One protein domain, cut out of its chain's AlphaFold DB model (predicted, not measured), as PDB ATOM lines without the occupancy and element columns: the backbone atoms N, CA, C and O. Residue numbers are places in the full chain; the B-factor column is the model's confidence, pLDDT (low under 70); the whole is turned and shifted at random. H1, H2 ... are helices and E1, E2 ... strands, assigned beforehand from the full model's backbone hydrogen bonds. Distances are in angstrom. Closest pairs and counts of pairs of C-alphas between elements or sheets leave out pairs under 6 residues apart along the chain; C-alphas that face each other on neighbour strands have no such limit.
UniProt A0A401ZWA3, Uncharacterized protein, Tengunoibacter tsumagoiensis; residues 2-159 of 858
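Overview. This is residues 2 to 159 of the 858 residues of an uncharacterized protein of Tengunoibacter tsumagoiensis (UniProt A0A401ZWA3). A small parallel sheet, E1 E2 E3, has two helices over one face, H4 over E1 and E2 and H5 over E3. H3 lies side by side with H5, and H2 packs on residues 111 to 115 of H4, with the long axis running from H2 at one end to H3 and H5 at the other; little H1 is the element farthest from the mean of the C-alphas, at 19.8 A, and follows a long stretch with no named element, residues 2 to 22, whose C-alphas lie 9 to 21 A from that mean. The printed part has 158 residues with five named helices and three named strands, in the order H1 H2 E1 H3 H4 E2 H5 E3, and its class is mixed. It is compact, with a radius of gyration of the C-alphas of 16.3 A, yet elongated in outline, spanning 55 by 31 by 29 A.

Arrangement. In the sheet, E2, residues 120 to 127, is the inner strand, between edge strands E1, residues 52 to 58, and E3, residues 153 to 156. E1 and E2 are parallel at 21 degrees, with N 53 and O 120 2.8 A apart, within hydrogen-bond range. E2 and E3 are parallel at 10 degrees, with N 155 and O 123 2.9 A apart, also within range. H4, residues 104 to 115, and H5, residues 133 to 149, are on the same face, making two layers, helices on one face of a sheet. H4 has a height over the sheet of 9.5 A, and H5 10.3 A. On the local plane H5 stands at 4 degrees to E3, along the strands. H4 and H5 only just touch, only at their ends, with 3 pairs of C-alphas within 8 A; the closest are those of Ile 105 and Glu 149, 6.5 A. H3, residues 68 to 81, touches H5 at a shallow tilt of 14 degrees, the same way, closest at the C-alphas of Leu 75 and Thr 138, 5.3 A. H2, residues 30 to 45, touches H4, closest at the C-alphas of Gln 36 and Tyr 115, 5.3 A. H1, residues 23 to 26, is close to but not clearly touching H2. E1, H3 H4, E2 and E2, H5, E3 are strand-helix-strand units, parallel neighbour strands joined through helices, each with a right-handed crossover. In H2, H4 and H5 every O i to N i+4 pair is within hydrogen-bond range; in H3 6 of 10 are, and H1 is too short for such a pair.

Along the chain. E2 measures 20.9 A from first to last C-alpha, E1 18.9 A and E3 10.4 A. H5 measures 24.4 A, H2 22.3 A, H3 22.0 A, H4 16.3 A and H1 5.8 A. H1 begins at C-alpha 23, (49.657, 1.220, 60.191), H5 at C-alpha 133, (47.304, -2.067, 20.619), and E3 ends at C-alpha 156, (37.634, -3.639, 34.461).

Size, cuts and confidence. The C-alphas farthest apart, those of Ser 44 and Asp 67, are 55.4 A apart. The printed part has no cut, and the link from H3 to H4, 22 residues, is long. The mean pLDDT of the printed part is 75.2, and it is under 70 in residues 2 to 28, 61 to 66, 88 to 91 and 93 to 102.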
ATOM      1  N   VAL A   2      28.083  -9.621  51.033       24.08
ATOM      2  CA  VAL A   2      28.411  -8.263  51.484       24.08
ATOM      3  C   VAL A   2      29.688  -7.879  50.746       24.08
ATOM      4  O   VAL A   2      30.777  -8.297  51.130       24.08
ATOM      5  N   ILE A   3      29.529  -7.155  49.637       30.52
ATOM      6  CA  ILE A   3      30.620  -6.392  49.030       30.52
ATOM      7  C   ILE A   3      30.628  -5.066  49.780       30.52
ATOM      8  O   ILE A   3      29.692  -4.274  49.657       30.52
ATOM      9  N   LEU A   4      31.624  -4.852  50.633       31.62
ATOM     10  CA  LEU A   4      31.856  -3.524  51.186       31.62
ATOM     11  C   LEU A   4      32.612  -2.725  50.128       31.62
ATOM     12  O   LEU A   4      33.827  -2.834  50.022       31.62
ATOM     13  N   PHE A   5      31.857  -1.952  49.347       30.81
ATOM     14  CA  PHE A   5      32.396  -0.925  48.464       30.81
ATOM     15  C   PHE A   5      33.084   0.156  49.299       30.81
ATOM     16  O   PHE A   5      32.464   0.769  50.174       30.81
ATOM     17  N   THR A   6      34.343   0.437  48.989       30.72
ATOM     18  CA  THR A   6      34.999   1.693  49.358       30.72
ATOM     19  C   THR A   6      34.873   2.680  48.203       30.72
ATOM     20  O   THR A   6      35.882   3.083  47.635       30.72
ATOM     21  N   ASP A   7      33.648   3.061  47.836       23.94
ATOM     22  CA  ASP A   7      33.427   3.991  46.727       23.94
ATOM     23  C   ASP A   7      33.105   5.415  47.182       23.94
ATOM     24  O   ASP A   7      32.236   5.664  48.018       23.94
ATOM     25  N   TYR A   8      33.823   6.356  46.563       24.25
ATOM     26  CA  TYR A   8      33.711   7.812  46.681       24.25
ATOM     27  C   TYR A   8      34.111   8.449  48.020       24.25
ATOM     28  O   TYR A   8      33.430   9.299  48.592       24.25
ATOM     29  N   ALA A   9      35.354   8.200  48.406       22.42
ATOM     30  CA  ALA A   9      36.242   9.296  48.764       22.42
ATOM     31  C   ALA A   9      37.538   9.092  47.979       22.42
ATOM     32  O   ALA A   9      37.861   7.972  47.603       22.42
ATOM     33  N   TYR A  10      38.323  10.141  47.766       28.30
ATOM     34  CA  TYR A  10      39.742  10.036  47.411       28.30
ATOM     35  C   TYR A  10      40.546   9.378  48.562       28.30
ATOM     36  O   TYR A  10      41.560   9.899  49.030       28.30
ATOM     37  N   ALA A  11      40.067   8.249  49.076       30.00
ATOM     38  CA  ALA A  11      40.694   7.435  50.082       30.00
ATOM     39  C   ALA A  11      41.718   6.576  49.352       30.00
ATOM     40  O   ALA A  11      41.496   5.438  48.959       30.00
ATOM     41  N   TYR A  12      42.864   7.206  49.136       34.12
ATOM     42  CA  TYR A  12      44.147   6.539  49.099       34.12
ATOM     43  C   TYR A  12      44.248   5.658  50.362       34.12
ATOM     44  O   TYR A  12      44.794   6.094  51.373       34.12
ATOM     45  N   PHE A  13      43.667   4.458  50.345       38.75
ATOM     46  CA  PHE A  13      43.970   3.411  51.312       38.75
ATOM     47  C   PHE A  13      45.315   2.873  50.887       38.75
ATOM     48  O   PHE A  13      45.432   1.983  50.047       38.75
ATOM     49  N   HIS A  14      46.357   3.523  51.377       39.00
ATOM     50  CA  HIS A  14      47.670   2.997  51.152       39.00
ATOM     51  C   HIS A  14      47.727   1.590  51.754       39.00
ATOM     52  O   HIS A  14      47.336   1.362  52.899       39.00
ATOM     53  N   LEU A  15      48.349   0.680  51.031       44.09
ATOM     54  CA  LEU A  15      48.937  -0.541  51.573       44.09
ATOM     55  C   LEU A  15      50.185  -0.195  52.454       44.09
ATOM     56  O   LEU A  15      51.112  -0.991  52.559       44.09
ATOM     57  N   GLY A  16      50.226   1.027  53.023       39.28
ATOM     58  CA  GLY A  16      51.397   1.805  53.456       39.28
ATOM     59  C   GLY A  16      51.096   3.315  53.630       39.28
ATOM     60  O   GLY A  16      51.546   4.129  52.829       39.28
ATOM     61  N   ASP A  17      50.280   3.664  54.635       38.50
ATOM     62  CA  ASP A  17      49.999   5.002  55.219       38.50
ATOM     63  C   ASP A  17      49.453   6.187  54.374       38.50
ATOM     64  O   ASP A  17      50.170   6.776  53.567       38.50
ATOM     65  N   LYS A  18      48.265   6.727  54.741       38.38
ATOM     66  CA  LYS A  18      47.972   8.180  54.621       38.38
ATOM     67  C   LYS A  18      47.425   8.799  55.906       38.38
ATOM     68  O   LYS A  18      46.934   8.130  56.805       38.38
ATOM     69  N   ALA A  19      47.510  10.128  55.937       36.44
ATOM     70  CA  ALA A  19      47.088  11.025  57.003       36.44
ATOM     71  C   ALA A  19      45.678  10.720  57.545       36.44
ATOM     72  O   ALA A  19      44.678  11.052  56.911       36.44
ATOM     73  N   GLY A  20      45.627  10.136  58.743       41.22
ATOM     74  CA  GLY A  20      44.415   9.975  59.550       41.22
ATOM     75  C   GLY A  20      44.145   8.546  60.021       41.22
ATOM     76  O   GLY A  20      43.616   8.382  61.113       41.22
ATOM     77  N   ASP A  21      44.550   7.534  59.252       45.69
ATOM     78  CA  ASP A  21      44.477   6.120  59.638       45.69
ATOM     79  C   ASP A  21      45.654   5.392  58.985       45.69
ATOM     80  O   ASP A  21      45.734   5.262  57.762       45.69
ATOM     81  N   ASN A  22      46.651   5.052  59.793       48.00
ATOM     82  CA  ASN A  22      47.936   4.539  59.344       48.00
ATOM     83  C   ASN A  22      48.246   3.226  60.061       48.00
ATOM     84  O   ASN A  22      47.681   2.940  61.114       48.00
ATOM     85  N   ALA A  23      49.210   2.457  59.554       41.81
ATOM     86  CA  ALA A  23      49.657   1.220  60.191       41.81
ATOM     87  C   ALA A  23      50.069   1.395  61.669       41.81
ATOM     88  O   ALA A  23      50.135   0.430  62.431       41.81
ATOM     89  N   GLN A  24      50.317   2.638  62.091       42.59
ATOM     90  CA  GLN A  24      50.672   3.028  63.451       42.59
ATOM     91  C   GLN A  24      49.469   3.086  64.411       42.59
ATOM     92  O   GLN A  24      49.682   2.930  65.609       42.59
ATOM     93  N   SER A  25      48.224   3.245  63.939       47.28
ATOM     94  CA  SER A  25      47.020   3.238  64.794       47.28
ATOM     95  C   SER A  25      46.653   1.826  65.284       47.28
ATOM     96  O   SER A  25      46.077   1.672  66.361       47.28
ATOM     97  N   HIS A  26      47.034   0.794  64.522       57.81
ATOM     98  CA  HIS A  26      46.724  -0.614  64.795       57.81
ATOM     99  C   HIS A  26      47.942  -1.565  64.825       57.81
ATOM    100  O   HIS A  26      47.782  -2.758  65.079       57.81
ATOM    101  N   GLY A  27      49.167  -1.074  64.603       58.47
ATOM    102  CA  GLY A  27      50.418  -1.844  64.729       58.47
ATOM    103  C   GLY A  27      50.738  -2.815  63.579       58.47
ATOM    104  O   GLY A  27      51.599  -3.681  63.727       58.47
ATOM    105  N   MET A  28      50.049  -2.705  62.445       64.88
ATOM    106  CA  MET A  28      50.213  -3.527  61.230       64.88
ATOM    107  C   MET A  28      49.615  -2.783  60.032       64.88
ATOM    108  O   MET A  28      49.010  -1.760  60.265       64.88
ATOM    109  N   ASP A  29      49.706  -3.237  58.781       71.12
ATOM    110  CA  ASP A  29      49.012  -2.539  57.676       71.12
ATOM    111  C   ASP A  29      47.476  -2.634  57.789       71.12
ATOM    112  O   ASP A  29      46.940  -3.561  58.408       71.12
ATOM    113  N   TRP A  30      46.752  -1.691  57.171       71.75
ATOM    114  CA  TRP A  30      45.291  -1.571  57.313       71.75
ATOM    115  C   TRP A  30      44.536  -2.827  56.863       71.75
ATOM    116  O   TRP A  30      43.678  -3.309  57.597       71.75
ATOM    117  N   ILE A  31      44.875  -3.412  55.705       80.69
ATOM    118  CA  ILE A  31      44.208  -4.633  55.211       80.69
ATOM    119  C   ILE A  31      44.347  -5.791  56.217       80.69
ATOM    120  O   ILE A  31      43.328  -6.364  56.614       80.69
ATOM    121  N   PRO A  32      45.564  -6.150  56.674       83.38
ATOM    122  CA  PRO A  32      45.744  -7.100  57.764       83.38
ATOM    123  C   PRO A  32      44.912  -6.811  59.022       83.38
ATOM    124  O   PRO A  32      44.289  -7.732  59.552       83.38
ATOM    125  N   TYR A  33      44.870  -5.557  59.483       81.62
ATOM    126  CA  TYR A  33      44.083  -5.163  60.654       81.62
ATOM    127  C   TYR A  33      42.579  -5.330  60.419       81.62
ATOM    128  O   TYR A  33      41.890  -5.956  61.224       81.62
ATOM    129  N   TYR A  34      42.071  -4.836  59.290       83.75
ATOM    130  CA  TYR A  34      40.674  -4.964  58.891       83.75
ATOM    131  C   TYR A  34      40.234  -6.432  58.876       83.75
ATOM    132  O   TYR A  34      39.220  -6.787  59.479       83.75
ATOM    133  N   LEU A  35      41.039  -7.315  58.279       87.94
ATOM    134  CA  LEU A  35      40.776  -8.754  58.278       87.94
ATOM    135  C   LEU A  35      40.720  -9.335  59.700       87.94
ATOM    136  O   LEU A  35      39.813 -10.116  59.989       87.94
ATOM    137  N   GLN A  36      41.621  -8.925  60.603       91.56
ATOM    138  CA  GLN A  36      41.574  -9.343  62.009       91.56
ATOM    139  C   GLN A  36      40.304  -8.862  62.718       91.56
ATOM    140  O   GLN A  36      39.705  -9.636  63.464       91.56
ATOM    141  N   GLN A  37      39.859  -7.625  62.480       88.06
ATOM    142  CA  GLN A  37      38.626  -7.106  63.081       88.06
ATOM    143  C   GLN A  37      37.398  -7.877  62.585       88.06
ATOM    144  O   GLN A  37      36.545  -8.273  63.381       88.06
ATOM    145  N   MET A  38      37.336  -8.173  61.285       88.62
ATOM    146  CA  MET A  38      36.242  -8.961  60.713       88.62
ATOM    147  C   MET A  38      36.256 -10.412  61.218       88.62
ATOM    148  O   MET A  38      35.196 -10.985  61.485       88.62
ATOM    149  N   GLN A  39      37.441 -10.994  61.418       92.44
ATOM    150  CA  GLN A  39      37.589 -12.308  62.038       92.44
ATOM    151  C   GLN A  39      37.162 -12.294  63.516       92.44
ATOM    152  O   GLN A  39      36.422 -13.182  63.941       92.44
ATOM    153  N   ALA A  40      37.580 -11.292  64.295       84.62
ATOM    154  CA  ALA A  40      37.207 -11.136  65.702       84.62
ATOM    155  C   ALA A  40      35.691 -10.952  65.867       84.62
ATOM    156  O   ALA A  40      35.079 -11.536  66.769       84.62
ATOM    157  N   TYR A  41      35.062 -10.211  64.953       86.62
ATOM    158  CA  TYR A  41      33.608 -10.106  64.885       86.62
ATOM    159  C   TYR A  41      32.960 -11.476  64.644       86.62
ATOM    160  O   TYR A  41      32.075 -11.870  65.406       86.62
ATOM    161  N   GLN A  42      33.421 -12.242  63.643       86.81
ATOM    162  CA  GLN A  42      32.886 -13.586  63.393       86.81
ATOM    163  C   GLN A  42      33.064 -14.500  64.612       86.81
ATOM    164  O   GLN A  42      32.142 -15.239  64.953       86.81
ATOM    165  N   GLN A  43      34.213 -14.457  65.287       85.62
ATOM    166  CA  GLN A  43      34.467 -15.279  66.475       85.62
ATOM    167  C   GLN A  43      33.532 -14.929  67.641       85.62
ATOM    168  O   GLN A  43      33.096 -15.824  68.361       85.62
ATOM    169  N   SER A  44      33.195 -13.649  67.811       80.31
ATOM    170  CA  SER A  44      32.313 -13.181  68.888       80.31
ATOM    171  C   SER A  44      30.818 -13.346  68.586       80.31
ATOM    172  O   SER A  44      30.034 -13.491  69.522       80.31
ATOM    173  N   HIS A  45      30.416 -13.371  67.309       79.81
ATOM    174  CA  HIS A  45      29.003 -13.354  66.896       79.81
ATOM    175  C   HIS A  45      28.572 -14.556  66.035       79.81
ATOM    176  O   HIS A  45      27.427 -14.622  65.591       79.81
ATOM    177  N   GLY A  46      29.474 -15.497  65.738       81.88
ATOM    178  CA  GLY A  46      29.191 -16.695  64.936       81.88
ATOM    179  C   GLY A  46      28.852 -16.437  63.462       81.88
ATOM    180  O   GLY A  46      28.470 -17.370  62.760       81.88
ATOM    181  N   THR A  47      28.982 -15.197  62.981       80.12
ATOM    182  CA  THR A  47      28.516 -14.768  61.651       80.12
ATOM    183  C   THR A  47      29.669 -14.198  60.829       80.12
ATOM    184  O   THR A  47      30.350 -13.277  61.278       80.12
ATOM    185  N   ARG A  48      29.891 -14.723  59.615       86.44
ATOM    186  CA  ARG A  48      30.850 -14.151  58.656       86.44
ATOM    187  C   ARG A  48      30.241 -12.914  57.998       86.44
ATOM    188  O   ARG A  48      29.179 -13.011  57.395       86.44
ATOM    189  N   LEU A  49      30.930 -11.776  58.097       82.94
ATOM    190  CA  LEU A  49      30.509 -10.515  57.470       82.94
ATOM    191  C   LEU A  49      31.262 -10.162  56.178       82.94
ATOM    192  O   LEU A  49      30.803  -9.297  55.444       82.94
ATOM    193  N   LEU A  50      32.409 -10.795  55.910       85.69
ATOM    194  CA  LEU A  50      33.234 -10.526  54.729       85.69
ATOM    195  C   LEU A  50      33.447 -11.814  53.933       85.69
ATOM    196  O   LEU A  50      34.033 -12.767  54.456       85.69
ATOM    197  N   ASP A  51      32.989 -11.831  52.683       85.12
ATOM    198  CA  ASP A  51      33.175 -12.957  51.759       85.12
ATOM    199  C   ASP A  51      34.389 -12.740  50.841       85.12
ATOM    200  O   ASP A  51      35.173 -13.664  50.621       85.12
ATOM    201  N   TYR A  52      34.563 -11.509  50.356       89.12
ATOM    202  CA  TYR A  52      35.663 -11.077  49.496       89.12
ATOM    203  C   TYR A  52      36.401  -9.911  50.160       89.12
ATOM    204  O   TYR A  52      35.775  -8.944  50.591       89.12
ATOM    205  N   LEU A  53      37.726  -9.997  50.234       91.19
ATOM    206  CA  LEU A  53      38.584  -8.833  50.398       91.19
ATOM    207  C   LEU A  53      38.719  -8.181  49.026       91.19
ATOM    208  O   LEU A  53      39.288  -8.789  48.119       91.19
ATOM    209  N   ASP A  54      38.209  -6.968  48.903       86.38
ATOM    210  CA  ASP A  54      38.138  -6.245  47.644       86.38
ATOM    211  C   ASP A  54      39.035  -5.005  47.661       86.38
ATOM    212  O   ASP A  54      39.131  -4.323  48.684       86.38
ATOM    213  N   VAL A  55      39.731  -4.750  46.552       83.88
ATOM    214  CA  VAL A  55      40.637  -3.603  46.385       83.88
ATOM    215  C   VAL A  55      40.530  -3.027  44.979       83.88
ATOM    216  O   VAL A  55      40.191  -3.730  44.035       83.88
ATOM    217  N   HIS A  56      40.889  -1.757  44.805       85.06
ATOM    218  CA  HIS A  56      41.019  -1.150  43.479       85.06
ATOM    219  C   HIS A  56      42.510  -1.041  43.132       85.06
ATOM    220  O   HIS A  56      43.320  -0.642  43.973       85.06
ATOM    221  N   ALA A  57      42.902  -1.402  41.910       81.62
ATOM    222  CA  ALA A  57      44.303  -1.435  41.492       81.62
ATOM    223  C   ALA A  57      44.494  -0.817  40.103       81.62
ATOM    224  O   ALA A  57      44.187  -1.417  39.076       81.62
ATOM    225  N   TYR A  58      45.073   0.382  40.065       82.00
ATOM    226  CA  TYR A  58      45.333   1.107  38.823       82.00
ATOM    227  C   TYR A  58      46.805   1.007  38.425       82.00
ATOM    228  O   TYR A  58      47.696   1.358  39.198       82.00
ATOM    229  N   GLY A  59      47.055   0.516  37.211       75.88
ATOM    230  CA  GLY A  59      48.395   0.385  36.645       75.88
ATOM    231  C   GLY A  59      48.999   1.716  36.195       75.88
ATOM    232  O   GLY A  59      48.419   2.785  36.386       75.88
ATOM    233  N   ALA A  60      50.177   1.667  35.568       70.94
ATOM    234  CA  ALA A  60      50.772   2.857  34.966       70.94
ATOM    235  C   ALA A  60      49.901   3.357  33.797       70.94
ATOM    236  O   ALA A  60      49.900   2.769  32.718       70.94
ATOM    237  N   GLN A  61      49.160   4.445  34.013       64.88
ATOM    238  CA  GLN A  61      48.379   5.118  32.974       64.88
ATOM    239  C   GLN A  61      49.291   6.094  32.219       64.88
ATOM    240  O   GLN A  61      49.961   6.907  32.858       64.88
ATOM    241  N   SER A  62      49.343   6.042  30.879       56.53
ATOM    242  CA  SER A  62      50.097   7.065  30.136       56.53
ATOM    243  C   SER A  62      49.275   8.329  29.928       56.53
ATOM    244  O   SER A  62      48.073   8.314  29.661       56.53
ATOM    245  N   ASN A  63      49.970   9.452  30.039       51.81
ATOM    246  CA  ASN A  63      49.508  10.778  29.682       51.81
ATOM    247  C   ASN A  63      49.600  10.964  28.161       51.81
ATOM    248  O   ASN A  63      50.458  11.684  27.661       51.81
ATOM    249  N   SER A  64      48.699  10.327  27.410       50.34
ATOM    250  CA  SER A  64      48.383  10.620  25.993       50.34
ATOM    251  C   SER A  64      49.512  10.553  24.944       50.34
ATOM    252  O   SER A  64      49.234  10.747  23.765       50.34
ATOM    253  N   ASN A  65      50.754  10.241  25.316       52.16
ATOM    254  CA  ASN A  65      51.852  10.048  24.373       52.16
ATOM    255  C   ASN A  65      52.078   8.542  24.202       52.16
ATOM    256  O   ASN A  65      52.642   7.886  25.074       52.16
ATOM    257  N   ASP A  66      51.592   7.989  23.093       63.50
ATOM    258  CA  ASP A  66      51.804   6.604  22.644       63.50
ATOM    259  C   ASP A  66      53.263   6.401  22.175       63.50
ATOM    260  O   ASP A  66      53.552   6.031  21.038       63.50
ATOM    261  N   ASP A  67      54.222   6.773  23.027       76.31
ATOM    262  CA  ASP A  67      55.644   6.655  22.742       76.31
ATOM    263  C   ASP A  67      56.183   5.276  23.183       76.31
ATOM    264  O   ASP A  67      55.668   4.667  24.131       76.31
ATOM    265  N   PRO A  68      57.249   4.760  22.539       79.69
ATOM    266  CA  PRO A  68      57.784   3.432  22.839       79.69
ATOM    267  C   PRO A  68      58.183   3.207  24.304       79.69
ATOM    268  O   PRO A  68      58.098   2.078  24.787       79.69
ATOM    269  N   SER A  69      58.622   4.250  25.015       80.12
ATOM    270  CA  SER A  69      59.044   4.131  26.414       80.12
ATOM    271  C   SER A  69      57.846   4.015  27.356       80.12
ATOM    272  O   SER A  69      57.846   3.149  28.232       80.12
ATOM    273  N   SER A  70      56.786   4.790  27.110       79.31
ATOM    274  CA  SER A  70      55.508   4.670  27.820       79.31
ATOM    275  C   SER A  70      54.871   3.294  27.602       79.31
ATOM    276  O   SER A  70      54.414   2.663  28.554       79.31
ATOM    277  N   ASN A  71      54.929   2.776  26.373       83.31
ATOM    278  CA  ASN A  71      54.405   1.456  26.012       83.31
ATOM    279  C   ASN A  71      55.161   0.299  26.676       83.31
ATOM    280  O   ASN A  71      54.542  -0.657  27.153       83.31
ATOM    281  N   ALA A  72      56.491   0.388  26.749       83.81
ATOM    282  CA  ALA A  72      57.302  -0.583  27.478       83.81
ATOM    283  C   ALA A  72      57.027  -0.529  28.990       83.81
ATOM    284  O   ALA A  72      56.864  -1.570  29.623       83.81
ATOM    285  N   SER A  73      56.915   0.679  29.556       82.75
ATOM    286  CA  SER A  73      56.613   0.893  30.977       82.75
ATOM    287  C   SER A  73      55.243   0.331  31.372       82.75
ATOM    288  O   SER A  73      55.126  -0.371  32.377       82.75
ATOM    289  N   ARG A  74      54.205   0.551  30.549       86.31
ATOM    290  CA  ARG A  74      52.857   0.014  30.790       86.31
ATOM    291  C   ARG A  74      52.859  -1.514  30.855       86.31
ATOM    292  O   ARG A  74      52.348  -2.081  31.821       86.31
ATOM    293  N   LEU A  75      53.492  -2.171  29.883       89.31
ATOM    294  CA  LEU A  75      53.598  -3.633  29.836       89.31
ATOM    295  C   LEU A  75      54.401  -4.207  31.008       89.31
ATOM    296  O   LEU A  75      54.012  -5.234  31.567       89.31
ATOM    297  N   ASP A  76      55.499  -3.556  31.392       86.38
ATOM    298  CA  ASP A  76      56.328  -3.973  32.528       86.38
ATOM    299  C   ASP A  76      55.598  -3.769  33.872       86.38
ATOM    300  O   ASP A  76      55.721  -4.603  34.770       86.38
ATOM    301  N   SER A  77      54.738  -2.746  33.984       86.19
ATOM    302  CA  SER A  77      53.991  -2.431  35.214       86.19
ATOM    303  C   SER A  77      53.032  -3.535  35.682       86.19
ATOM    304  O   SER A  77      52.693  -3.602  36.863       86.19
ATOM    305  N   THR A  78      52.621  -4.441  34.788       90.00
ATOM    306  CA  THR A  78      51.797  -5.620  35.120       90.00
ATOM    307  C   THR A  78      52.484  -6.561  36.113       90.00
ATOM    308  O   THR A  78      51.814  -7.272  36.862       90.00
ATOM    309  N   ARG A  79      53.821  -6.532  36.191       88.50
ATOM    310  CA  ARG A  79      54.605  -7.330  37.143       88.50
ATOM    311  C   ARG A  79      54.302  -6.987  38.595       88.50
ATOM    312  O   ARG A  79      54.356  -7.887  39.424       88.50
ATOM    313  N   ALA A  80      53.861  -5.762  38.890       85.88
ATOM    314  CA  ALA A  80      53.406  -5.371  40.227       85.88
ATOM    315  C   ALA A  80      52.230  -6.228  40.755       85.88
ATOM    316  O   ALA A  80      51.958  -6.261  41.953       85.88
ATOM    317  N   LEU A  81      51.521  -6.953  39.881       88.44
ATOM    318  CA  LEU A  81      50.451  -7.861  40.293       88.44
ATOM    319  C   LEU A  81      50.963  -9.178  40.897       88.44
ATOM    320  O   LEU A  81      50.235  -9.792  41.676       88.44
ATOM    321  N   TRP A  82      52.182  -9.622  40.566       89.75
ATOM    322  CA  TRP A  82      52.638 -10.985  40.879       89.75
ATOM    323  C   TRP A  82      54.115 -11.135  41.258       89.75
ATOM    324  O   TRP A  82      54.449 -12.076  41.972       89.75
ATOM    325  N   ASP A  83      55.001 -10.256  40.796       87.00
ATOM    326  CA  ASP A  83      56.449 -10.385  40.959       87.00
ATOM    327  C   ASP A  83      56.916  -9.637  42.220       87.00
ATOM    328  O   ASP A  83      57.035  -8.410  42.200       87.00
ATOM    329  N   PRO A  84      57.237 -10.341  43.323       81.19
ATOM    330  CA  PRO A  84      57.672  -9.701  44.565       81.19
ATOM    331  C   PRO A  84      59.047  -9.028  44.450       81.19
ATOM    332  O   PRO A  84      59.440  -8.286  45.347       81.19
ATOM    333  N   THR A  85      59.795  -9.281  43.370       81.62
ATOM    334  CA  THR A  85      61.110  -8.672  43.118       81.62
ATOM    335  C   THR A  85      61.033  -7.425  42.241       81.62
ATOM    336  O   THR A  85      62.052  -6.778  41.991       81.62
ATOM    337  N   TYR A  86      59.837  -7.071  41.768       79.62
ATOM    338  CA  TYR A  86      59.647  -5.934  40.886       79.62
ATOM    339  C   TYR A  86      59.784  -4.602  41.636       79.62
ATOM    340  O   TYR A  86      59.005  -4.293  42.534       79.62
ATOM    341  N   ASN A  87      60.772  -3.797  41.233       70.56
ATOM    342  CA  ASN A  87      61.111  -2.502  41.836       70.56
ATOM    343  C   ASN A  87      60.774  -1.299  40.933       70.56
ATOM    344  O   ASN A  87      61.232  -0.183  41.190       70.56
ATOM    345  N   GLY A  88      60.016  -1.520  39.855       64.19
ATOM    346  CA  GLY A  88      59.592  -0.451  38.958       64.19
ATOM    347  C   GLY A  88      58.650   0.532  39.658       64.19
ATOM    348  O   GLY A  88      57.769   0.133  40.421       64.19
ATOM    349  N   SER A  89      58.821   1.829  39.389       59.38
ATOM    350  CA  SER A  89      57.926   2.880  39.886       59.38
ATOM    351  C   SER A  89      56.536   2.711  39.270       59.38
ATOM    352  O   SER A  89      56.307   3.123  38.135       59.38
ATOM    353  N   THR A  90      55.601   2.126  40.016       63.69
ATOM    354  CA  THR A  90      54.207   1.962  39.587       63.69
ATOM    355  C   THR A  90      53.249   2.649  40.547       63.69
ATOM    356  O   THR A  90      53.522   2.760  41.743       63.69
ATOM    357  N   ALA A  91      52.091   3.058  40.022       65.69
ATOM    358  CA  ALA A  91      50.983   3.549  40.835       65.69
ATOM    359  C   ALA A  91      50.499   2.498  41.851       65.69
ATOM    360  O   ALA A  91      49.985   2.876  42.889       65.69
ATOM    361  N   ILE A  92      50.719   1.203  41.598       70.50
ATOM    362  CA  ILE A  92      50.421   0.114  42.542       70.50
ATOM    363  C   ILE A  92      51.497   0.030  43.639       70.50
ATOM    364  O   ILE A  92      51.176   0.006  44.824       70.50
ATOM    365  N   GLY A  93      52.779   0.025  43.258       63.06
ATOM    366  CA  GLY A  93      53.918  -0.148  44.169       63.06
ATOM    367  C   GLY A  93      54.066   0.965  45.210       63.06
ATOM    368  O   GLY A  93      54.409   0.690  46.358       63.06
ATOM    369  N   GLN A  94      53.730   2.210  44.846       62.03
ATOM    370  CA  GLN A  94      53.841   3.375  45.739       62.03
ATOM    371  C   GLN A  94      52.979   3.275  47.004       62.03
ATOM    372  O   GLN A  94      53.222   4.001  47.965       62.03
ATOM    373  N   TYR A  95      51.949   2.426  46.985       62.19
ATOM    374  CA  TYR A  95      51.040   2.293  48.110       62.19
ATOM    375  C   TYR A  95      51.548   1.342  49.173       62.19
ATOM    376  O   TYR A  95      50.924   1.298  50.214       62.19
ATOM    377  N   PHE A  96      52.640   0.614  48.961       60.34
ATOM    378  CA  PHE A  96      53.126  -0.377  49.914       60.34
ATOM    379  C   PHE A  96      54.233   0.142  50.843       60.34
ATOM    380  O   PHE A  96      54.894   1.133  50.540       60.34
ATOM    381  N   ASN A  97      54.471  -0.545  51.969       56.94
ATOM    382  CA  ASN A  97      55.564  -0.233  52.896       56.94
ATOM    383  C   ASN A  97      56.507  -1.444  53.133       56.94
ATOM    384  O   ASN A  97      56.073  -2.440  53.712       56.94
ATOM    385  N   PRO A  98      57.800  -1.384  52.740       58.62
ATOM    386  CA  PRO A  98      58.416  -0.323  51.946       58.62
ATOM    387  C   PRO A  98      57.853  -0.296  50.506       58.62
ATOM    388  O   PRO A  98      57.385  -1.329  50.025       58.62
ATOM    389  N   PRO A  99      57.946   0.831  49.774       57.78
ATOM    390  CA  PRO A  99      57.243   1.050  48.493       57.78
ATOM    391  C   PRO A  99      57.663   0.190  47.283       57.78
ATOM    392  O   PRO A  99      57.454   0.612  46.147       57.78
ATOM    393  N   GLN A 100      58.358  -0.942  47.461       54.75
ATOM    394  CA  GLN A 100      59.184  -1.521  46.384       54.75
ATOM    395  C   GLN A 100      59.312  -3.057  46.319       54.75
ATOM    396  O   GLN A 100      60.274  -3.527  45.717       54.75
ATOM    397  N   GLN A 101      58.416  -3.872  46.886       53.56
ATOM    398  CA  GLN A 101      58.599  -5.342  46.805       53.56
ATOM    399  C   GLN A 101      57.316  -6.172  46.752       53.56
ATOM    400  O   GLN A 101      57.108  -6.989  47.649       53.56
ATOM    401  N   ILE A 102      56.406  -5.983  45.783       62.81
ATOM    402  CA  ILE A 102      55.130  -6.716  45.852       62.81
ATOM    403  C   ILE A 102      54.625  -7.263  44.517       62.81
ATOM    404  O   ILE A 102      54.507  -6.552  43.525       62.81
ATOM    405  N   GLY A 103      54.252  -8.546  44.571       81.69
ATOM    406  CA  GLY A 103      53.161  -9.108  43.792       81.69
ATOM    407  C   GLY A 103      51.850  -8.958  44.566       81.69
ATOM    408  O   GLY A 103      51.648  -9.647  45.571       81.69
ATOM    409  N   LEU A 104      50.983  -8.035  44.128       86.19
ATOM    410  CA  LEU A 104      49.742  -7.662  44.824       86.19
ATOM    411  C   LEU A 104      48.860  -8.879  45.133       86.19
ATOM    412  O   LEU A 104      48.409  -9.040  46.262       86.19
ATOM    413  N   ILE A 105      48.637  -9.756  44.154       91.62
ATOM    414  CA  ILE A 105      47.732 -10.902  44.307       91.62
ATOM    415  C   ILE A 105      48.294 -11.914  45.321       91.62
ATOM    416  O   ILE A 105      47.560 -12.271  46.250       91.62
ATOM    417  N   PRO A 106      49.581 -12.324  45.249       91.88
ATOM    418  CA  PRO A 106      50.221 -13.075  46.326       91.88
ATOM    419  C   PRO A 106      50.064 -12.439  47.714       91.88
ATOM    420  O   PRO A 106      49.783 -13.156  48.675       91.88
ATOM    421  N   ALA A 107      50.193 -11.112  47.834       86.69
ATOM    422  CA  ALA A 107      50.040 -10.410  49.109       86.69
ATOM    423  C   ALA A 107      48.600 -10.483  49.649       86.69
ATOM    424  O   ALA A 107      48.400 -10.885  50.796       86.69
ATOM    425  N   LEU A 108      47.592 -10.196  48.815       88.19
ATOM    426  CA  LEU A 108      46.173 -10.310  49.188       88.19
ATOM    427  C   LEU A 108      45.825 -11.730  49.655       88.19
ATOM    428  O   LEU A 108      45.152 -11.915  50.673       88.19
ATOM    429  N   LYS A 109      46.328 -12.748  48.947       92.75
ATOM    430  CA  LYS A 109      46.127 -14.159  49.309       92.75
ATOM    431  C   LYS A 109      46.847 -14.520  50.605       92.75
ATOM    432  O   LYS A 109      46.292 -15.231  51.438       92.75
ATOM    433  N   ALA A 110      48.064 -14.025  50.817       91.38
ATOM    434  CA  ALA A 110      48.789 -14.240  52.064       91.38
ATOM    435  C   ALA A 110      48.055 -13.613  53.262       91.38
ATOM    436  O   ALA A 110      47.939 -14.244  54.313       91.38
ATOM    437  N   TRP A 111      47.518 -12.402  53.107       89.56
ATOM    438  CA  TRP A 111      46.776 -11.718  54.163       89.56
ATOM    439  C   TRP A 111      45.448 -12.392  54.490       89.56
ATOM    440  O   TRP A 111      45.191 -12.660  55.663       89.56
ATOM    441  N   THR A 112      44.633 -12.724  53.489       93.25
ATOM    442  CA  THR A 112      43.361 -13.438  53.705       93.25
ATOM    443  C   THR A 112      43.589 -14.802  54.352       93.25
ATOM    444  O   THR A 112      42.960 -15.106  55.363       93.25
ATOM    445  N   ASN A 113      44.563 -15.584  53.876       95.12
ATOM    446  CA  ASN A 113      44.904 -16.880  54.475       95.12
ATOM    447  C   ASN A 113      45.416 -16.773  55.916       95.12
ATOM    448  O   ASN A 113      45.204 -17.694  56.702       95.12
ATOM    449  N   LYS A 114      46.101 -15.681  56.274       94.44
ATOM    450  CA  LYS A 114      46.669 -15.496  57.614       94.44
ATOM    451  C   LYS A 114      45.673 -14.902  58.608       94.44
ATOM    452  O   LYS A 114      45.585 -15.384  59.733       94.44
ATOM    453  N   TYR A 115      44.967 -13.843  58.220       92.00
ATOM    454  CA  TYR A 115      44.193 -13.002  59.139       92.00
ATOM    455  C   TYR A 115      42.689 -13.261  59.086       92.00
ATOM    456  O   TYR A 115      42.004 -12.972  60.059       92.00
ATOM    457  N   TYR A 116      42.163 -13.834  57.999       95.94
ATOM    458  CA  TYR A 116      40.759 -14.240  57.943       95.94
ATOM    459  C   TYR A 116      40.530 -15.406  56.960       95.94
ATOM    460  O   TYR A 116      39.958 -15.207  55.882       95.94
ATOM    461  N   PRO A 117      40.963 -16.635  57.308       96.38
ATOM    462  CA  PRO A 117      40.952 -17.781  56.395       96.38
ATOM    463  C   PRO A 117      39.577 -18.043  55.769       96.38
ATOM    464  O   PRO A 117      38.556 -17.945  56.451       96.38
ATOM    465  N   GLY A 118      39.554 -18.393  54.481       92.81
ATOM    466  CA  GLY A 118      38.326 -18.623  53.705       92.81
ATOM    467  C   GLY A 118      37.728 -17.371  53.054       92.81
ATOM    468  O   GLY A 118      36.744 -17.489  52.332       92.81
ATOM    469  N   THR A 119      38.315 -16.192  53.287       94.00
ATOM    470  CA  THR A 119      37.981 -14.959  52.555       94.00
ATOM    471  C   THR A 119      38.598 -15.007  51.157       94.00
ATOM    472  O   THR A 119      39.782 -15.315  51.028       94.00
ATOM    473  N   LYS A 120      37.807 -14.700  50.129       94.44
ATOM    474  CA  LYS A 120      38.233 -14.615  48.724       94.44
ATOM    475  C   LYS A 120      38.908 -13.277  48.416       94.44
ATOM    476  O   LYS A 120      38.804 -12.352  49.218       94.44
ATOM    477  N   THR A 121      39.583 -13.142  47.279       93.25
ATOM    478  CA  THR A 121      40.251 -11.896  46.865       93.25
ATOM    479  C   THR A 121      39.660 -11.322  45.579       93.25
ATOM    480  O   THR A 121      39.431 -12.040  44.608       93.25
ATOM    481  N   SER A 122      39.419 -10.012  45.570       91.88
ATOM    482  CA  SER A 122      38.823  -9.285  44.450       91.88
ATOM    483  C   SER A 122      39.628  -8.036  44.092       91.88
ATOM    484  O   SER A 122      40.201  -7.393  44.973       91.88
ATOM    485  N   ILE A 123      39.666  -7.719  42.795       90.25
ATOM    486  CA  ILE A 123      40.051  -6.405  42.275       90.25
ATOM    487  C   ILE A 123      38.864  -5.818  41.494       90.25
ATOM    488  O   ILE A 123      38.794  -5.973  40.273       90.25
ATOM    489  N   SER A 124      37.903  -5.204  42.184       88.81
ATOM    490  CA  SER A 124      36.646  -4.708  41.584       88.81
ATOM    491  C   SER A 124      36.792  -3.444  40.735       88.81
ATOM    492  O   SER A 124      35.892  -3.103  39.976       88.81
ATOM    493  N   GLU A 125      37.943  -2.780  40.781       86.62
ATOM    494  CA  GLU A 125      38.294  -1.785  39.775       86.62
ATOM    495  C   GLU A 125      39.761  -1.900  39.397       86.62
ATOM    496  O   GLU A 125      40.661  -1.821  40.240       86.62
ATOM    497  N   TYR A 126      40.018  -2.017  38.099       88.56
ATOM    498  CA  TYR A 126      41.356  -1.843  37.558       88.56
ATOM    499  C   TYR A 126      41.330  -1.212  36.170       88.56
ATOM    500  O   TYR A 126      40.424  -1.432  35.367       88.56
ATOM    501  N   SER A 127      42.380  -0.458  35.856       86.94
ATOM    502  CA  SER A 127      42.666  -0.017  34.494       86.94
ATOM    503  C   SER A 127      44.150   0.296  34.343       86.94
ATOM    504  O   SER A 127      44.772   0.880  35.232       86.94
ATOM    505  N   TYR A 128      44.710  -0.073  33.194       83.31
ATOM    506  CA  TYR A 128      46.073   0.284  32.782       83.31
ATOM    507  C   TYR A 128      46.074   1.419  31.740       83.31
ATOM    508  O   TYR A 128      47.126   1.799  31.219       83.31
ATOM    509  N   GLY A 129      44.893   1.994  31.469       70.69
ATOM    510  CA  GLY A 129      44.676   2.981  30.414       70.69
ATOM    511  C   GLY A 129      44.977   2.436  29.014       70.69
ATOM    512  O   GLY A 129      45.280   1.256  28.853       70.69
ATOM    513  N   ASP A 130      44.947   3.344  28.037       71.38
ATOM    514  CA  ASP A 130      45.345   3.146  26.637       71.38
ATOM    515  C   ASP A 130      44.363   2.376  25.734       71.38
ATOM    516  O   ASP A 130      44.132   1.177  25.872       71.38
ATOM    517  N   GLU A 131      43.828   3.093  24.746       72.88
ATOM    518  CA  GLU A 131      42.921   2.574  23.718       72.88
ATOM    519  C   GLU A 131      43.677   2.026  22.489       72.88
ATOM    520  O   GLU A 131      43.063   1.717  21.471       72.88
ATOM    521  N   THR A 132      45.009   1.906  22.541       85.25
ATOM    522  CA  THR A 132      45.833   1.385  21.438       85.25
ATOM    523  C   THR A 132      46.085  -0.127  21.546       85.25
ATOM    524  O   THR A 132      45.653  -0.815  22.476       85.25
ATOM    525  N   ASN A 133      46.839  -0.677  20.585       87.62
ATOM    526  CA  ASN A 133      47.304  -2.067  20.619       87.62
ATOM    527  C   ASN A 133      48.104  -2.390  21.899       87.62
ATOM    528  O   ASN A 133      48.011  -3.501  22.414       87.62
ATOM    529  N   ASN A 134      48.869  -1.438  22.447       89.75
ATOM    530  CA  ASN A 134      49.640  -1.686  23.667       89.75
ATOM    531  C   ASN A 134      48.728  -1.914  24.887       89.75
ATOM    532  O   ASN A 134      48.980  -2.833  25.674       89.75
ATOM    533  N   GLY A 135      47.631  -1.161  24.992       89.06
ATOM    534  CA  GLY A 135      46.564  -1.404  25.964       89.06
ATOM    535  C   GLY A 135      45.961  -2.807  25.843       89.06
ATOM    536  O   GLY A 135      45.803  -3.497  26.849       89.06
ATOM    537  N   ALA A 136      45.725  -3.296  24.618       92.12
ATOM    538  CA  ALA A 136      45.241  -4.662  24.384       92.12
ATOM    539  C   ALA A 136      46.223  -5.732  24.892       92.12
ATOM    540  O   ALA A 136      45.822  -6.669  25.586       92.12
ATOM    541  N   LEU A 137      47.515  -5.587  24.587       94.88
ATOM    542  CA  LEU A 137      48.553  -6.503  25.068       94.88
ATOM    543  C   LEU A 137      48.652  -6.492  26.594       94.88
ATOM    544  O   LEU A 137      48.723  -7.550  27.216       94.88
ATOM    545  N   THR A 138      48.628  -5.298  27.187       93.94
ATOM    546  CA  THR A 138      48.666  -5.115  28.642       93.94
ATOM    547  C   THR A 138      47.468  -5.801  29.289       93.94
ATOM    548  O   THR A 138      47.635  -6.585  30.220       93.94
ATOM    549  N   GLN A 139      46.267  -5.586  28.751       94.88
ATOM    550  CA  GLN A 139      45.047  -6.209  29.249       94.88
ATOM    551  C   GLN A 139      45.090  -7.739  29.138       94.88
ATOM    552  O   GLN A 139      44.688  -8.434  30.070       94.88
ATOM    553  N   ALA A 140      45.592  -8.283  28.027       97.19
ATOM    554  CA  ALA A 140      45.711  -9.729  27.851       97.19
ATOM    555  C   ALA A 140      46.703 -10.352  28.843       97.19
ATOM    556  O   ALA A 140      46.495 -11.481  29.292       97.19
ATOM    557  N   ASP A 141      47.758  -9.618  29.201       97.44
ATOM    558  CA  ASP A 141      48.741 -10.047  30.191       97.44
ATOM    559  C   ASP A 141      48.145 -10.046  31.600       97.44
ATOM    560  O   ASP A 141      48.267 -11.034  32.321       97.44
ATOM    561  N   VAL A 142      47.413  -8.985  31.955       96.12
ATOM    562  CA  VAL A 142      46.694  -8.853  33.232       96.12
ATOM    563  C   VAL A 142      45.690  -9.993  33.437       96.12
ATOM    564  O   VAL A 142      45.704 -10.627  34.490       96.12
ATOM    565  N   LEU A 143      44.872 -10.319  32.426       97.44
ATOM    566  CA  LEU A 143      43.917 -11.440  32.502       97.44
ATOM    567  C   LEU A 143      44.622 -12.782  32.745       97.44
ATOM    568  O   LEU A 143      44.163 -13.597  33.548       97.44
ATOM    569  N   GLY A 144      45.764 -12.995  32.086       97.50
ATOM    570  CA  GLY A 144      46.584 -14.186  32.281       97.50
ATOM    571  C   GLY A 144      47.158 -14.276  33.695       97.50
ATOM    572  O   GLY A 144      47.117 -15.342  34.315       97.50
ATOM    573  N   ILE A 145      47.638 -13.150  34.232       96.88
ATOM    574  CA  ILE A 145      48.142 -13.042  35.607       96.88
ATOM    575  C   ILE A 145      47.033 -13.354  36.614       96.88
ATOM    576  O   ILE A 145      47.265 -14.149  37.521       96.88
ATOM    577  N   TYR A 146      45.828 -12.800  36.450       97.25
ATOM    578  CA  TYR A 146      44.698 -13.066  37.350       97.25
ATOM    579  C   TYR A 146      44.360 -14.554  37.433       97.25
ATOM    580  O   TYR A 146      44.259 -15.098  38.535       97.25
ATOM    581  N   GLY A 147      44.268 -15.228  36.283       95.75
ATOM    582  CA  GLY A 147      44.022 -16.669  36.237       95.75
ATOM    583  C   GLY A 147      45.155 -17.490  36.862       95.75
ATOM    584  O   GLY A 147      44.891 -18.400  37.644       95.75
ATOM    585  N   ARG A 148      46.419 -17.157  36.557       96.75
ATOM    586  CA  ARG A 148      47.601 -17.880  37.065       96.75
ATOM    587  C   ARG A 148      47.793 -17.717  38.572       96.75
ATOM    588  O   ARG A 148      48.067 -18.692  39.263       96.75
ATOM    589  N   GLU A 149      47.665 -16.494  39.080       95.69
ATOM    590  CA  GLU A 149      47.818 -16.191  40.510       95.69
ATOM    591  C   GLU A 149      46.585 -16.605  41.330       95.69
ATOM    592  O   GLU A 149      46.632 -16.655  42.564       95.69
ATOM    593  N   GLY A 150      45.481 -16.951  40.657       95.44
ATOM    594  CA  GLY A 150      44.235 -17.407  41.263       95.44
ATOM    595  C   GLY A 150      43.556 -16.308  42.071       95.44
ATOM    596  O   GLY A 150      43.318 -16.501  43.264       95.44
ATOM    597  N   LEU A 151      43.335 -15.157  41.434       96.12
ATOM    598  CA  LEU A 151      42.441 -14.106  41.917       96.12
ATOM    599  C   LEU A 151      40.983 -14.564  41.727       96.12
ATOM    600  O   LEU A 151      40.660 -15.111  40.674       96.12
ATOM    601  N   ASP A 152      40.108 -14.365  42.718       95.06
ATOM    602  CA  ASP A 152      38.734 -14.886  42.647       95.06
ATOM    603  C   ASP A 152      37.802 -14.025  41.779       95.06
ATOM    604  O   ASP A 152      36.859 -14.556  41.189       95.06
ATOM    605  N   MET A 153      38.024 -12.709  41.726       93.44
ATOM    606  CA  MET A 153      37.198 -11.768  40.960       93.44
ATOM    607  C   MET A 153      38.012 -10.551  40.505       93.44
ATOM    608  O   MET A 153      38.872 -10.068  41.240       93.44
ATOM    609  N   ALA A 154      37.736 -10.048  39.301       92.75
ATOM    610  CA  ALA A 154      38.256  -8.768  38.838       92.75
ATOM    611  C   ALA A 154      37.271  -8.086  37.887       92.75
ATOM    612  O   ALA A 154      36.677  -8.756  37.040       92.75
ATOM    613  N   GLU A 155      37.144  -6.765  37.988       91.06
ATOM    614  CA  GLU A 155      36.242  -5.966  37.158       91.06
ATOM    615  C   GLU A 155      36.996  -4.781  36.535       91.06
ATOM    616  O   GLU A 155      37.650  -3.982  37.208       91.06
ATOM    617  N   TYR A 156      36.967  -4.708  35.201       89.62
ATOM    618  CA  TYR A 156      37.634  -3.639  34.461       89.62
ATOM    619  C   TYR A 156      36.879  -2.322  34.638       89.62
ATOM    620  O   TYR A 156      35.676  -2.256  34.381       89.62
ATOM    621  N   TRP A 157      37.604  -1.260  34.981       87.94
ATOM    622  CA  TRP A 157      37.051   0.080  35.117       87.94
ATOM    623  C   TRP A 157      37.263   0.912  33.849       87.94
ATOM    624  O   TRP A 157      38.375   1.354  33.538       87.94
ATOM    625  N   GLY A 158      36.171   1.158  33.125       81.94
ATOM    626  CA  GLY A 158      36.140   2.013  31.940       81.94
ATOM    627  C   GLY A 158      35.084   1.582  30.924       81.94
ATOM    628  O   GLY A 158      34.513   0.496  31.009       81.94
ATOM    629  N   ASN A 159      34.835   2.435  29.933       79.88
ATOM    630  CA  ASN A 159      33.951   2.100  28.819       79.88
ATOM    631  C   ASN A 159      34.745   1.340  27.751       79.88
ATOM    632  O   ASN A 159      35.711   1.879  27.223       79.88
TER     633      ASN A 159